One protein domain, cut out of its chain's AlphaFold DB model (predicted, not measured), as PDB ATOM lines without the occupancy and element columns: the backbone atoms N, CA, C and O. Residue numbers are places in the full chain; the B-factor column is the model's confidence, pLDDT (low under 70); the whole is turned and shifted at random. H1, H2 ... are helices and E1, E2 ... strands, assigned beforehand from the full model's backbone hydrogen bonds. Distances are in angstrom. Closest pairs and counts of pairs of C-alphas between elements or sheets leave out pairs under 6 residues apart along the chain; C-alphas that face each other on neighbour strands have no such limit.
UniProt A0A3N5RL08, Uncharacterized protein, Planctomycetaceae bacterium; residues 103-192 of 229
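This is residues 103 to 192 of the 229 residues of an uncharacterized protein of Planctomycetaceae bacterium (UniProt A0A3N5RL08). What would one see first? Two small four-stranded sheets stand partly face to face with a gap between them, their strands crossed, and one helix, H1, covers E6 and E7 on the face turned away from the other sheet. The unnamed residues 122 to 138 loop from E3 past E1 and back to E4, round one end of the gap. How is it built? The printed part has 90 residues and is mostly strand, in the order E1 E2 E3 E4 E5 E6 H1 E7 E8, with a mixed sheet E1 E8 E6 E7 and an antiparallel sheet E3 E2 E4 E5. It is compact, with a radius of gyration of the C-alphas of 12.1 A and spans of 33 by 23 by 23 A.

Where do the first five strands lie? E1 is residues 103 to 106, from C-alpha 103 at (-48.344, -15.174, 55.243); E2 is 112 to 115 and E3 is 118 to 121. E4, residues 139 to 143, is 13.3 A long and E5, residues 146 to 150, is 12.9 A. What follows? E6 is residues 157 to 160, H1 is 163 to 171 with 12.3 A, and E7 is 175 to 178. E8, residues 185 to 191, is the longest strand at 18.7 A and ends with C-alpha 191 at (-45.178, -19.023, 52.613).

How is the sheet with E1 joined? E1 and E8 are antiparallel, with N 106 and O 187 2.8 A apart; E8 and E6 are antiparallel, with N 159 and O 186 at 2.8 A. E6 and E7 are parallel, with N 177 and O 158 at 2.8 A. Where is H1? It is on this sheet at a height of 8.2 A, over E7 and only just over E6 with 3 of its 9 C-alphas, along the strands at 3 degrees to E7 on the local plane; its closest C-alphas to E7 are Arg 166 and Thr 176, 5.6 A. E6, H1 and E7 form a strand-helix-strand unit, two parallel neighbour strands with a helix between, with a right-handed crossover, and every O i to N i+4 pair of H1 is within hydrogen-bond range. And the other sheet? E2 and E3 form a hairpin, with N 113 and O 120 at 2.8 A, and so do E4 and E5, with N 141 and O 148 at 2.8 A; E2 and E4 are antiparallel, with N 142 and O 112 at 2.7 A. E5 and E6 are only just apart, their closest C-alphas at 8.1 A.

How large is it? The two C-alphas farthest apart, of Gly 117 and Trp 164, are 34.7 A from each other. Is it continuous? The printed part has no cut, and the link from E3 to E4, with 17 residues, is long. Where is confidence low? The model's pLDDT is under 70 at residues 129 to 137 and 181 to 183, and its mean over the printed part is 81.6.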
ATOM      1  N   LEU A 103     -49.030 -15.488  54.006       84.12
ATOM      2  CA  LEU A 103     -48.344 -15.174  55.243       84.12
ATOM      3  C   LEU A 103     -48.847 -16.140  56.310       84.12
ATOM      4  O   LEU A 103     -50.055 -16.278  56.500       84.12
ATOM      5  N   CYS A 104     -47.932 -16.794  57.013       86.81
ATOM      6  CA  CYS A 104     -48.276 -17.719  58.079       86.81
ATOM      7  C   CYS A 104     -47.759 -17.231  59.427       86.81
ATOM      8  O   CYS A 104     -46.632 -16.744  59.547       86.81
ATOM      9  N   VAL A 105     -48.585 -17.426  60.444       88.00
ATOM     10  CA  VAL A 105     -48.321 -17.124  61.843       88.00
ATOM     11  C   VAL A 105     -48.144 -18.423  62.604       88.00
ATOM     12  O   VAL A 105     -48.904 -19.376  62.428       88.00
ATOM     13  N   HIS A 106     -47.163 -18.448  63.495       88.44
ATOM     14  CA  HIS A 106     -46.959 -19.561  64.400       88.44
ATOM     15  C   HIS A 106     -46.619 -19.083  65.820       88.44
ATOM     16  O   HIS A 106     -45.755 -18.221  65.974       88.44
ATOM     17  N   PRO A 107     -47.221 -19.663  66.872       87.62
ATOM     18  CA  PRO A 107     -48.280 -20.676  66.822       87.62
ATOM     19  C   PRO A 107     -49.569 -20.175  66.133       87.62
ATOM     20  O   PRO A 107     -49.808 -18.965  66.181       87.62
ATOM     21  N   PRO A 108     -50.373 -21.065  65.507       87.12
ATOM     22  CA  PRO A 108     -51.600 -20.706  64.785       87.12
ATOM     23  C   PRO A 108     -52.524 -19.805  65.601       87.12
ATOM     24  O   PRO A 108     -52.783 -20.103  66.767       87.12
ATOM     25  N   ARG A 109     -52.973 -18.697  65.001       86.44
ATOM     26  CA  ARG A 109     -53.906 -17.725  65.596       86.44
ATOM     27  C   ARG A 109     -54.364 -16.686  64.576       86.44
ATOM     28  O   ARG A 109     -53.675 -16.447  63.582       86.44
ATOM     29  N   GLU A 110     -55.463 -16.005  64.888       85.56
ATOM     30  CA  GLU A 110     -55.893 -14.809  64.160       85.56
ATOM     31  C   GLU A 110     -54.927 -13.645  64.444       85.56
ATOM     32  O   GLU A 110     -54.617 -13.313  65.591       85.56
ATOM     33  N   LEU A 111     -54.443 -13.022  63.376       84.06
ATOM     34  CA  LEU A 111     -53.562 -11.868  63.393       84.06
ATOM     35  C   LEU A 111     -54.116 -10.836  62.419       84.06
ATOM     36  O   LEU A 111     -54.298 -11.130  61.238       84.06
ATOM     37  N   ARG A 112     -54.349  -9.618  62.906       87.19
ATOM     38  CA  ARG A 112     -54.794  -8.490  62.085       87.19
ATOM     39  C   ARG A 112     -53.651  -7.521  61.883       87.19
ATOM     40  O   ARG A 112     -53.174  -6.921  62.838       87.19
ATOM     41  N   ILE A 113     -53.219  -7.347  60.648       83.94
ATOM     42  CA  ILE A 113     -52.107  -6.473  60.296       83.94
ATOM     43  C   ILE A 113     -52.666  -5.256  59.582       83.94
ATOM     44  O   ILE A 113     -53.321  -5.389  58.555       83.94
ATOM     45  N   SER A 114     -52.400  -4.071  60.119       83.94
ATOM     46  CA  SER A 114     -52.727  -2.797  59.484       83.94
ATOM     47  C   SER A 114     -51.438  -2.144  59.011       83.94
ATOM     48  O   SER A 114     -50.589  -1.792  59.828       83.94
ATOM     49  N   ALA A 115     -51.264  -2.012  57.698       78.31
ATOM     50  CA  ALA A 115     -50.049  -1.457  57.110       78.31
ATOM     51  C   ALA A 115     -50.363  -0.681  55.829       78.31
ATOM     52  O   ALA A 115     -51.071  -1.187  54.961       78.31
ATOM     53  N   ALA A 116     -49.833   0.543  55.716       72.56
ATOM     54  CA  ALA A 116     -49.991   1.409  54.541       72.56
ATOM     55  C   ALA A 116     -51.452   1.546  54.040       72.56
ATOM     56  O   ALA A 116     -51.713   1.530  52.842       72.56
ATOM     57  N   GLY A 117     -52.416   1.647  54.966       70.38
ATOM     58  CA  GLY A 117     -53.846   1.790  54.646       70.38
ATOM     59  C   GLY A 117     -54.568   0.493  54.263       70.38
ATOM     60  O   GLY A 117     -55.773   0.522  54.029       70.38
ATOM     61  N   ALA A 118     -53.869  -0.643  54.238       73.50
ATOM     62  CA  ALA A 118     -54.447  -1.956  53.992       73.50
ATOM     63  C   ALA A 118     -54.542  -2.784  55.280       73.50
ATOM     64  O   ALA A 118     -53.722  -2.641  56.193       73.50
ATOM     65  N   GLN A 119     -55.546  -3.661  55.332       77.62
ATOM     66  CA  GLN A 119     -55.750  -4.605  56.424       77.62
ATOM     67  C   GLN A 119     -55.596  -6.037  55.925       77.62
ATOM     68  O   GLN A 119     -56.185  -6.421  54.916       77.62
ATOM     69  N   TYR A 120     -54.831  -6.826  56.667       76.88
ATOM     70  CA  TYR A 120     -54.609  -8.244  56.422       76.88
ATOM     71  C   TYR A 120     -55.075  -9.012  57.642       76.88
ATOM     72  O   TYR A 120     -54.801  -8.608  58.769       76.88
ATOM     73  N   ALA A 121     -55.766 -10.118  57.420       79.50
ATOM     74  CA  ALA A 121     -56.181 -11.017  58.479       79.50
ATOM     75  C   ALA A 121     -55.666 -12.421  58.172       79.50
ATOM     76  O   ALA A 121     -55.732 -12.877  57.022       79.50
ATOM     77  N   THR A 122     -55.146 -13.092  59.193       81.69
ATOM     78  CA  THR A 122     -55.007 -14.547  59.171       81.69
ATOM     79  C   THR A 122     -56.262 -15.197  59.723       81.69
ATOM     80  O   THR A 122     -56.947 -14.624  60.565       81.69
ATOM     81  N   ASP A 123     -56.571 -16.391  59.244       78.94
ATOM     82  CA  ASP A 123     -57.601 -17.224  59.849       78.94
ATOM     83  C   ASP A 123     -57.128 -17.814  61.196       78.94
ATOM     84  O   ASP A 123     -55.997 -17.605  61.648       78.94
ATOM     85  N   SER A 124     -57.992 -18.595  61.848       76.62
ATOM     86  CA  SER A 124     -57.659 -19.301  63.091       76.62
ATOM     87  C   SER A 124     -56.570 -20.371  62.920       76.62
ATOM     88  O   SER A 124     -55.962 -20.784  63.907       76.62
ATOM     89  N   SER A 125     -56.276 -20.793  61.683       78.31
ATOM     90  CA  SER A 125     -55.149 -21.677  61.361       78.31
ATOM     91  C   SER A 125     -53.814 -20.925  61.264       78.31
ATOM     92  O   SER A 125     -52.759 -21.547  61.136       78.31
ATOM     93  N   GLY A 126     -53.837 -19.593  61.375       75.19
ATOM     94  CA  GLY A 126     -52.661 -18.746  61.241       75.19
ATOM     95  C   GLY A 126     -52.253 -18.498  59.794       75.19
ATOM     96  O   GLY A 126     -51.127 -18.067  59.578       75.19
ATOM     97  N   THR A 127     -53.118 -18.741  58.808       79.56
ATOM     98  CA  THR A 127     -52.812 -18.532  57.383       79.56
ATOM     99  C   THR A 127     -53.523 -17.286  56.865       79.56
ATOM    100  O   THR A 127     -54.685 -17.045  57.184       79.56
ATOM    101  N   SER A 128     -52.831 -16.449  56.090       73.94
ATOM    102  CA  SER A 128     -53.416 -15.232  55.523       73.94
ATOM    103  C   SER A 128     -54.529 -15.533  54.533       73.94
ATOM    104  O   SER A 128     -54.351 -16.329  53.616       73.94
ATOM    105  N   ILE A 129     -55.622 -14.784  54.647       59.34
ATOM    106  CA  ILE A 129     -56.787 -14.887  53.759       59.34
ATOM    107  C   ILE A 129     -56.538 -14.166  52.415       59.34
ATOM    108  O   ILE A 129     -57.222 -14.413  51.425       59.34
ATOM    109  N   THR A 130     -55.546 -13.272  52.361       63.78
ATOM    110  CA  THR A 130     -55.210 -12.447  51.188       63.78
ATOM    111  C   THR A 130     -53.730 -12.565  50.815       63.78
ATOM    112  O   THR A 130     -52.901 -12.806  51.698       63.78
ATOM    113  N   PRO A 131     -53.378 -12.397  49.524       66.75
ATOM    114  CA  PRO A 131     -51.996 -12.490  49.076       66.75
ATOM    115  C   PRO A 131     -51.100 -11.407  49.683       66.75
ATOM    116  O   PRO A 131     -51.526 -10.268  49.872       66.75
ATOM    117  N   VAL A 132     -49.842 -11.765  49.970       67.50
ATOM    118  CA  VAL A 132     -48.903 -10.888  50.690       67.50
ATOM    119  C   VAL A 132     -48.597  -9.626  49.871       67.50
ATOM    120  O   VAL A 132     -47.974  -9.718  48.805       67.50
ATOM    121  N   PRO A 133     -48.971  -8.433  50.353       64.50
ATOM    122  CA  PRO A 133     -48.659  -7.176  49.683       64.50
ATOM    123  C   PRO A 133     -47.155  -6.886  49.747       64.50
ATOM    124  O   PRO A 133     -46.414  -7.423  50.573       64.50
ATOM    125  N   GLU A 134     -46.704  -5.959  48.918       67.75
ATOM    126  CA  GLU A 134     -45.485  -5.212  49.201       67.75
ATOM    127  C   GLU A 134     -45.912  -3.839  49.721       67.75
ATOM    128  O   GLU A 134     -46.648  -3.125  49.043       67.75
ATOM    129  N   PHE A 135     -45.514  -3.488  50.942       66.25
ATOM    130  CA  PHE A 135     -45.704  -2.137  51.460       66.25
ATOM    131  C   PHE A 135     -44.391  -1.586  51.997       66.25
ATOM    132  O   PHE A 135     -43.533  -2.329  52.476       66.25
ATOM    133  N   ALA A 136     -44.258  -0.267  51.918       58.97
ATOM    134  CA  ALA A 136     -43.181   0.478  52.547       58.97
ATOM    135  C   ALA A 136     -43.676   1.078  53.872       58.97
ATOM    136  O   ALA A 136     -44.780   1.621  53.927       58.97
ATOM    137  N   GLY A 137     -42.855   1.001  54.924       67.00
ATOM    138  CA  GLY A 137     -43.123   1.609  56.233       67.00
ATOM    139  C   GLY A 137     -43.469   0.608  57.337       67.00
ATOM    140  O   GLY A 137     -43.455  -0.598  57.124       67.00
ATOM    141  N   THR A 138     -43.754   1.118  58.534       74.50
ATOM    142  CA  THR A 138     -44.083   0.300  59.709       74.50
ATOM    143  C   THR A 138     -45.589   0.052  59.773       74.50
ATOM    144  O   THR A 138     -46.385   0.988  59.817       74.50
ATOM    145  N   GLY A 139     -45.984  -1.217  59.750       82.06
ATOM    146  CA  GLY A 139     -47.329  -1.687  60.049       82.06
ATOM    147  C   GLY A 139     -47.477  -2.126  61.504       82.06
ATOM    148  O   GLY A 139     -46.495  -2.303  62.225       82.06
ATOM    149  N   LEU A 140     -48.720  -2.343  61.917       86.31
ATOM    150  CA  LEU A 140     -49.077  -2.837  63.242       86.31
ATOM    151  C   LEU A 140     -49.778  -4.189  63.107       86.31
ATOM    152  O   LEU A 140     -50.834  -4.279  62.481       86.31
ATOM    153  N   ALA A 141     -49.212  -5.232  63.706       85.06
ATOM    154  CA  ALA A 141     -49.862  -6.524  63.861       85.06
ATOM    155  C   ALA A 141     -50.538  -6.608  65.232       85.06
ATOM    156  O   ALA A 141     -49.890  -6.480  66.266       85.06
ATOM    157  N   THR A 142     -51.847  -6.830  65.236       86.38
ATOM    158  CA  THR A 142     -52.687  -6.949  66.431       86.38
ATOM    159  C   THR A 142     -53.181  -8.380  66.578       86.38
ATOM    160  O   THR A 142     -53.670  -8.986  65.625       86.38
ATOM    161  N   THR A 143     -53.062  -8.908  67.787       84.31
ATOM    162  CA  THR A 143     -53.426 -10.274  68.183       84.31
ATOM    163  C   THR A 143     -53.991 -10.223  69.604       84.31
ATOM    164  O   THR A 143     -53.851  -9.215  70.298       84.31
ATOM    165  N   GLU A 144     -54.608 -11.310  70.063       79.75
ATOM    166  CA  GLU A 144     -55.016 -11.491  71.465       79.75
ATOM    167  C   GLU A 144     -53.877 -11.257  72.477       79.75
ATOM    168  O   GLU A 144     -54.133 -10.931  73.632       79.75
ATOM    169  N   LEU A 145     -52.617 -11.390  72.047       76.56
ATOM    170  CA  LEU A 145     -51.444 -11.185  72.898       76.56
ATOM    171  C   LEU A 145     -50.927  -9.742  72.934       76.56
ATOM    172  O   LEU A 145     -50.008  -9.441  73.696       76.56
ATOM    173  N   GLY A 146     -51.495  -8.857  72.117       82.06
ATOM    174  CA  GLY A 146     -51.123  -7.451  72.065       82.06
ATOM    175  C   GLY A 146     -50.797  -6.965  70.659       82.06
ATOM    176  O   GLY A 146     -51.263  -7.508  69.655       82.06
ATOM    177  N   GLN A 147     -50.016  -5.891  70.609       86.38
ATOM    178  CA  GLN A 147     -49.643  -5.199  69.384       86.38
ATOM    179  C   GLN A 147     -48.142  -5.326  69.136       86.38
ATOM    180  O   GLN A 147     -47.337  -5.187  70.057       86.38
ATOM    181  N   PHE A 148     -47.784  -5.578  67.882       85.44
ATOM    182  CA  PHE A 148     -46.425  -5.825  67.429       85.44
ATOM    183  C   PHE A 148     -46.110  -4.950  66.219       85.44
ATOM    184  O   PHE A 148     -46.925  -4.830  65.300       85.44
ATOM    185  N   GLU A 149     -44.921  -4.357  66.191       85.56
ATOM    186  CA  GLU A 149     -44.471  -3.573  65.044       85.56
ATOM    187  C   GLU A 149     -43.983  -4.479  63.913       85.56
ATOM    188  O   GLU A 149     -43.219  -5.427  64.112       85.56
ATOM    189  N   VAL A 150     -44.404  -4.165  62.691       84.12
ATOM    190  CA  VAL A 150     -44.082  -4.947  61.500       84.12
ATOM    191  C   VAL A 150     -43.514  -4.044  60.418       84.12
ATOM    192  O   VAL A 150     -44.250  -3.340  59.740       84.12
ATOM    193  N   ALA A 151     -42.202  -4.091  60.203       76.06
ATOM    194  CA  ALA A 151     -41.558  -3.274  59.174       76.06
ATOM    195  C   ALA A 151     -41.722  -3.837  57.747       76.06
ATOM    196  O   ALA A 151     -41.724  -3.078  56.782       76.06
ATOM    197  N   ASN A 152     -41.814  -5.166  57.581       79.38
ATOM    198  CA  ASN A 152     -41.913  -5.793  56.258       79.38
ATOM    199  C   ASN A 152     -42.516  -7.210  56.326       79.38
ATOM    200  O   ASN A 152     -41.908  -8.114  56.898       79.38
ATOM    201  N   LEU A 153     -43.668  -7.430  55.677       79.94
ATOM    202  CA  LEU A 153     -44.347  -8.739  55.648       79.94
ATOM    203  C   LEU A 153     -43.704  -9.790  54.748       79.94
ATOM    204  O   LEU A 153     -44.103 -10.944  54.813       79.94
ATOM    205  N   ARG A 154     -42.731  -9.424  53.910       80.62
ATOM    206  CA  ARG A 154     -41.967 -10.359  53.066       80.62
ATOM    207  C   ARG A 154     -40.678 -10.836  53.735       80.62
ATOM    208  O   ARG A 154     -39.879 -11.540  53.114       80.62
ATOM    209  N   ARG A 155     -40.462 -10.478  54.999       84.75
ATOM    210  CA  ARG A 155     -39.359 -10.979  55.819       84.75
ATOM    211  C   ARG A 155     -39.854 -12.004  56.825       84.75
ATOM    212  O   ARG A 155     -41.020 -12.020  57.198       84.75
ATOM    213  N   ASN A 156     -38.934 -12.854  57.256       89.19
ATOM    214  CA  ASN A 156     -39.166 -13.788  58.345       89.19
ATOM    215  C   ASN A 156     -39.049 -12.985  59.645       89.19
ATOM    216  O   ASN A 156     -37.965 -12.487  59.936       89.19
ATOM    217  N   LEU A 157     -40.131 -12.827  60.400       90.00
ATOM    218  CA  LEU A 157     -40.151 -12.058  61.646       90.00
ATOM    219  C   LEU A 157     -40.386 -12.979  62.841       90.00
ATOM    220  O   LEU A 157     -41.157 -13.938  62.752       90.00
ATOM    221  N   ALA A 158     -39.737 -12.680  63.960       92.00
ATOM    222  CA  ALA A 158     -39.973 -13.376  65.216       92.00
ATOM    223  C   ALA A 158     -40.003 -12.401  66.396       92.00
ATOM    224  O   ALA A 158     -39.089 -11.606  66.591       92.00
ATOM    225  N   TRP A 159     -41.022 -12.506  67.236       91.25
ATOM    226  CA  TRP A 159     -41.099 -11.823  68.521       91.25
ATOM    227  C   TRP A 159     -40.813 -12.834  69.622       91.25
ATOM    228  O   TRP A 159     -41.434 -13.899  69.667       91.25
ATOM    229  N   CYS A 160     -39.847 -12.544  70.490       90.31
ATOM    230  CA  CYS A 160     -39.450 -13.451  71.567       90.31
ATOM    231  C   CYS A 160     -39.294 -12.706  72.895       90.31
ATOM    232  O   CYS A 160     -38.723 -11.614  72.946       90.31
ATOM    233  N   VAL A 161     -39.738 -13.347  73.979       89.31
ATOM    234  CA  VAL A 161     -39.588 -12.824  75.350       89.31
ATOM    235  C   VAL A 161     -38.142 -12.904  75.825       89.31
ATOM    236  O   VAL A 161     -37.642 -11.970  76.443       89.31
ATOM    237  N   SER A 162     -37.452 -14.008  75.527       89.62
ATOM    238  CA  SER A 162     -36.089 -14.239  76.010       89.62
ATOM    239  C   SER A 162     -35.024 -13.872  74.981       89.62
ATOM    240  O   SER A 162     -35.191 -14.083  73.776       89.62
ATOM    241  N   ASP A 163     -33.880 -13.408  75.480       90.19
ATOM    242  CA  ASP A 163     -32.691 -13.115  74.677       90.19
ATOM    243  C   ASP A 163     -32.174 -14.367  73.955       90.19
ATOM    244  O   ASP A 163     -31.810 -14.306  72.782       90.19
ATOM    245  N   TRP A 164     -32.221 -15.524  74.621       89.00
ATOM    246  CA  TRP A 164     -31.872 -16.814  74.020       89.00
ATOM    247  C   TRP A 164     -32.825 -17.213  72.890       89.00
ATOM    248  O   TRP A 164     -32.378 -17.731  71.869       89.00
ATOM    249  N   GLY A 165     -34.123 -16.934  73.040       87.56
ATOM    250  CA  GLY A 165     -35.107 -17.125  71.975       87.56
ATOM    251  C   GLY A 165     -34.817 -16.234  70.768       87.56
ATOM    252  O   GLY A 165     -34.812 -16.725  69.641       87.56
ATOM    253  N   ARG A 166     -34.484 -14.955  71.001       90.88
ATOM    254  CA  ARG A 166     -34.073 -14.031  69.930       90.88
ATOM    255  C   ARG A 166     -32.800 -14.506  69.233       90.88
ATOM    256  O   ARG A 166     -32.762 -14.536  68.010       90.88
ATOM    257  N   LEU A 167     -31.788 -14.945  69.980       90.00
ATOM    258  CA  LEU A 167     -30.571 -15.496  69.384       90.00
ATOM    259  C   LEU A 167     -30.880 -16.718  68.506       90.00
ATOM    260  O   LEU A 167     -30.438 -16.777  67.363       90.00
ATOM    261  N   GLY A 168     -31.670 -17.668  69.014       88.62
ATOM    262  CA  GLY A 168     -32.045 -18.876  68.278       88.62
ATOM    263  C   GLY A 168     -32.813 -18.576  66.989       88.62
ATOM    264  O   GLY A 168     -32.456 -19.090  65.931       88.62
ATOM    265  N   MET A 169     -33.818 -17.700  67.049       90.00
ATOM    266  CA  MET A 169     -34.582 -17.293  65.864       90.00
ATOM    267  C   MET A 169     -33.728 -16.478  64.882       90.00
ATOM    268  O   MET A 169     -33.815 -16.689  63.675       90.00
ATOM    269  N   GLY A 170     -32.840 -15.613  65.379       88.25
ATOM    270  CA  GLY A 170     -31.892 -14.871  64.548       88.25
ATOM    271  C   GLY A 170     -30.950 -15.787  63.765       88.25
ATOM    272  O   GLY A 170     -30.738 -15.587  62.571       88.25
ATOM    273  N   LEU A 171     -30.452 -16.854  64.400       84.94
ATOM    274  CA  LEU A 171     -29.637 -17.880  63.736       84.94
ATOM    275  C   LEU A 171     -30.415 -18.670  62.670       84.94
ATOM    276  O   LEU A 171     -29.810 -19.163  61.719       84.94
ATOM    277  N   LEU A 172     -31.741 -18.759  62.795       85.38
ATOM    278  CA  LEU A 172     -32.638 -19.328  61.782       85.38
ATOM    279  C   LEU A 172     -33.029 -18.315  60.687       85.38
ATOM    280  O   LEU A 172     -33.856 -18.622  59.830       85.38
ATOM    281  N   GLY A 173     -32.446 -17.114  60.693       86.25
ATOM    282  CA  GLY A 173     -32.685 -16.090  59.678       86.25
ATOM    283  C   GLY A 173     -33.960 -15.275  59.891       86.25
ATOM    284  O   GLY A 173     -34.462 -14.684  58.933       86.25
ATOM    285  N   PHE A 174     -34.497 -15.244  61.114       89.19
ATOM    286  CA  PHE A 174     -35.587 -14.342  61.476       89.19
ATOM    287  C   PHE A 174     -35.051 -12.983  61.925       89.19
ATOM    288  O   PHE A 174     -34.075 -12.884  62.665       89.19
ATOM    289  N   GLU A 175     -35.735 -11.921  61.520       90.50
ATOM    290  CA  GLU A 175     -35.583 -10.598  62.106       90.50
ATOM    291  C   GLU A 175     -36.325 -10.589  63.446       90.50
ATOM    292  O   GLU A 175     -37.542 -10.790  63.503       90.50
ATOM    293  N   THR A 176     -35.573 -10.441  64.537       90.94
ATOM    294  CA  THR A 176     -36.104 -10.665  65.881       90.94
ATOM    295  C   THR A 176     -36.398  -9.376  66.624       90.94
ATOM    296  O   THR A 176     -35.555  -8.482  66.663       90.94
ATOM    297  N   GLN A 177     -37.533  -9.332  67.309       89.44
ATOM    298  CA  GLN A 177     -37.940  -8.236  68.183       89.44
ATOM    299  C   GLN A 177     -38.260  -8.762  69.589       89.44
ATOM    300  O   GLN A 177     -38.493  -9.962  69.788       89.44
ATOM    301  N   SER A 178     -38.245  -7.879  70.588       87.00
ATOM    302  CA  SER A 178     -38.704  -8.230  71.932       87.00
ATOM    303  C   SER A 178     -40.228  -8.384  71.965       87.00
ATOM    304  O   SER A 178     -40.952  -7.770  71.182       87.00
ATOM    305  N   ALA A 179     -40.709  -9.233  72.869       83.62
ATOM    306  CA  ALA A 179     -42.130  -9.441  73.130       83.62
ATOM    307  C   ALA A 179     -42.425  -9.309  74.628       83.62
ATOM    308  O   ALA A 179     -41.531  -9.476  75.460       83.62
ATOM    309  N   THR A 180     -43.686  -9.051  74.972       76.19
ATOM    310  CA  THR A 180     -44.181  -9.072  76.356       76.19
ATOM    311  C   THR A 180     -44.334 -10.508  76.869       76.19
ATOM    312  O   THR A 180     -44.533 -11.436  76.082       76.19
ATOM    313  N   GLU A 181     -44.277 -10.700  78.194       67.12
ATOM    314  CA  GLU A 181     -44.266 -12.025  78.851       67.12
ATOM    315  C   GLU A 181     -45.419 -12.957  78.441       67.12
ATOM    316  O   GLU A 181     -45.251 -14.177  78.432       67.12
ATOM    317  N   ALA A 182     -46.567 -12.401  78.041       61.59
ATOM    318  CA  ALA A 182     -47.720 -13.166  77.568       61.59
ATOM    319  C   ALA A 182     -47.429 -13.989  76.293       61.59
ATOM    320  O   ALA A 182     -48.128 -14.962  76.007       61.59
ATOM    321  N   THR A 183     -46.378 -13.646  75.537       65.75
ATOM    322  CA  THR A 183     -46.055 -14.254  74.241       65.75
ATOM    323  C   THR A 183     -44.721 -14.986  74.289       65.75
ATOM    324  O   THR A 183     -43.708 -14.418  73.906       65.75
ATOM    325  N   ARG A 184     -44.678 -16.265  74.703       75.62
ATOM    326  CA  ARG A 184     -43.407 -17.036  74.742       75.62
ATOM    327  C   ARG A 184     -42.572 -16.861  73.464       75.62
ATOM    328  O   ARG A 184     -41.370 -16.607  73.549       75.62
ATOM    329  N   TYR A 185     -43.225 -16.970  72.307       84.38
ATOM    330  CA  TYR A 185     -42.722 -16.522  71.012       84.38
ATOM    331  C   TYR A 185     -43.880 -16.397  70.007       84.38
ATOM    332  O   TYR A 185     -44.910 -17.062  70.151       84.38
ATOM    333  N   LEU A 186     -43.694 -15.569  68.984       88.44
ATOM    334  CA  LEU A 186     -44.573 -15.445  67.824       88.44
ATOM    335  C   LEU A 186     -43.700 -15.343  66.578       88.44
ATOM    336  O   LEU A 186     -42.755 -14.565  66.550       88.44
ATOM    337  N   VAL A 187     -44.005 -16.126  65.556       90.12
ATOM    338  CA  VAL A 187     -43.287 -16.150  64.286       90.12
ATOM    339  C   VAL A 187     -44.253 -15.771  63.178       90.12
ATOM    340  O   VAL A 187     -45.370 -16.281  63.129       90.12
ATOM    341  N   LEU A 188     -43.806 -14.902  62.282       88.31
ATOM    342  CA  LEU A 188     -44.523 -14.512  61.081       88.31
ATOM    343  C   LEU A 188     -43.618 -14.750  59.879       88.31
ATOM    344  O   LEU A 188     -42.520 -14.199  59.805       88.31
ATOM    345  N   ARG A 189     -44.055 -15.597  58.948       88.06
ATOM    346  CA  ARG A 189     -43.236 -15.989  57.801       88.06
ATOM    347  C   ARG A 189     -44.047 -16.014  56.504       88.06
ATOM    348  O   ARG A 189     -45.135 -16.589  56.496       88.06
ATOM    349  N   PRO A 190     -43.528 -15.452  55.399       86.75
ATOM    350  CA  PRO A 190     -44.122 -15.625  54.077       86.75
ATOM    351  C   PRO A 190     -44.008 -17.082  53.633       86.75
ATOM    352  O   PRO A 190     -42.931 -17.670  53.735       86.75
ATOM    353  N   ARG A 191     -45.089 -17.645  53.094       85.56
ATOM    354  CA  ARG A 191     -45.178 -19.023  52.613       85.56
ATOM    355  C   ARG A 191     -45.386 -19.069  51.102       85.56
ATOM    356  O   ARG A 191     -46.136 -18.276  50.524       85.56
ATOM    357  N   ARG A 192     -44.737 -20.039  50.456       84.25
ATOM    358  CA  ARG A 192     -44.841 -20.303  49.010       84.25
ATOM    359  C   ARG A 192     -45.507 -21.656  48.706       84.25
ATOM    360  O   ARG A 192     -45.229 -22.280  47.690       84.25
TER     361      ARG A 192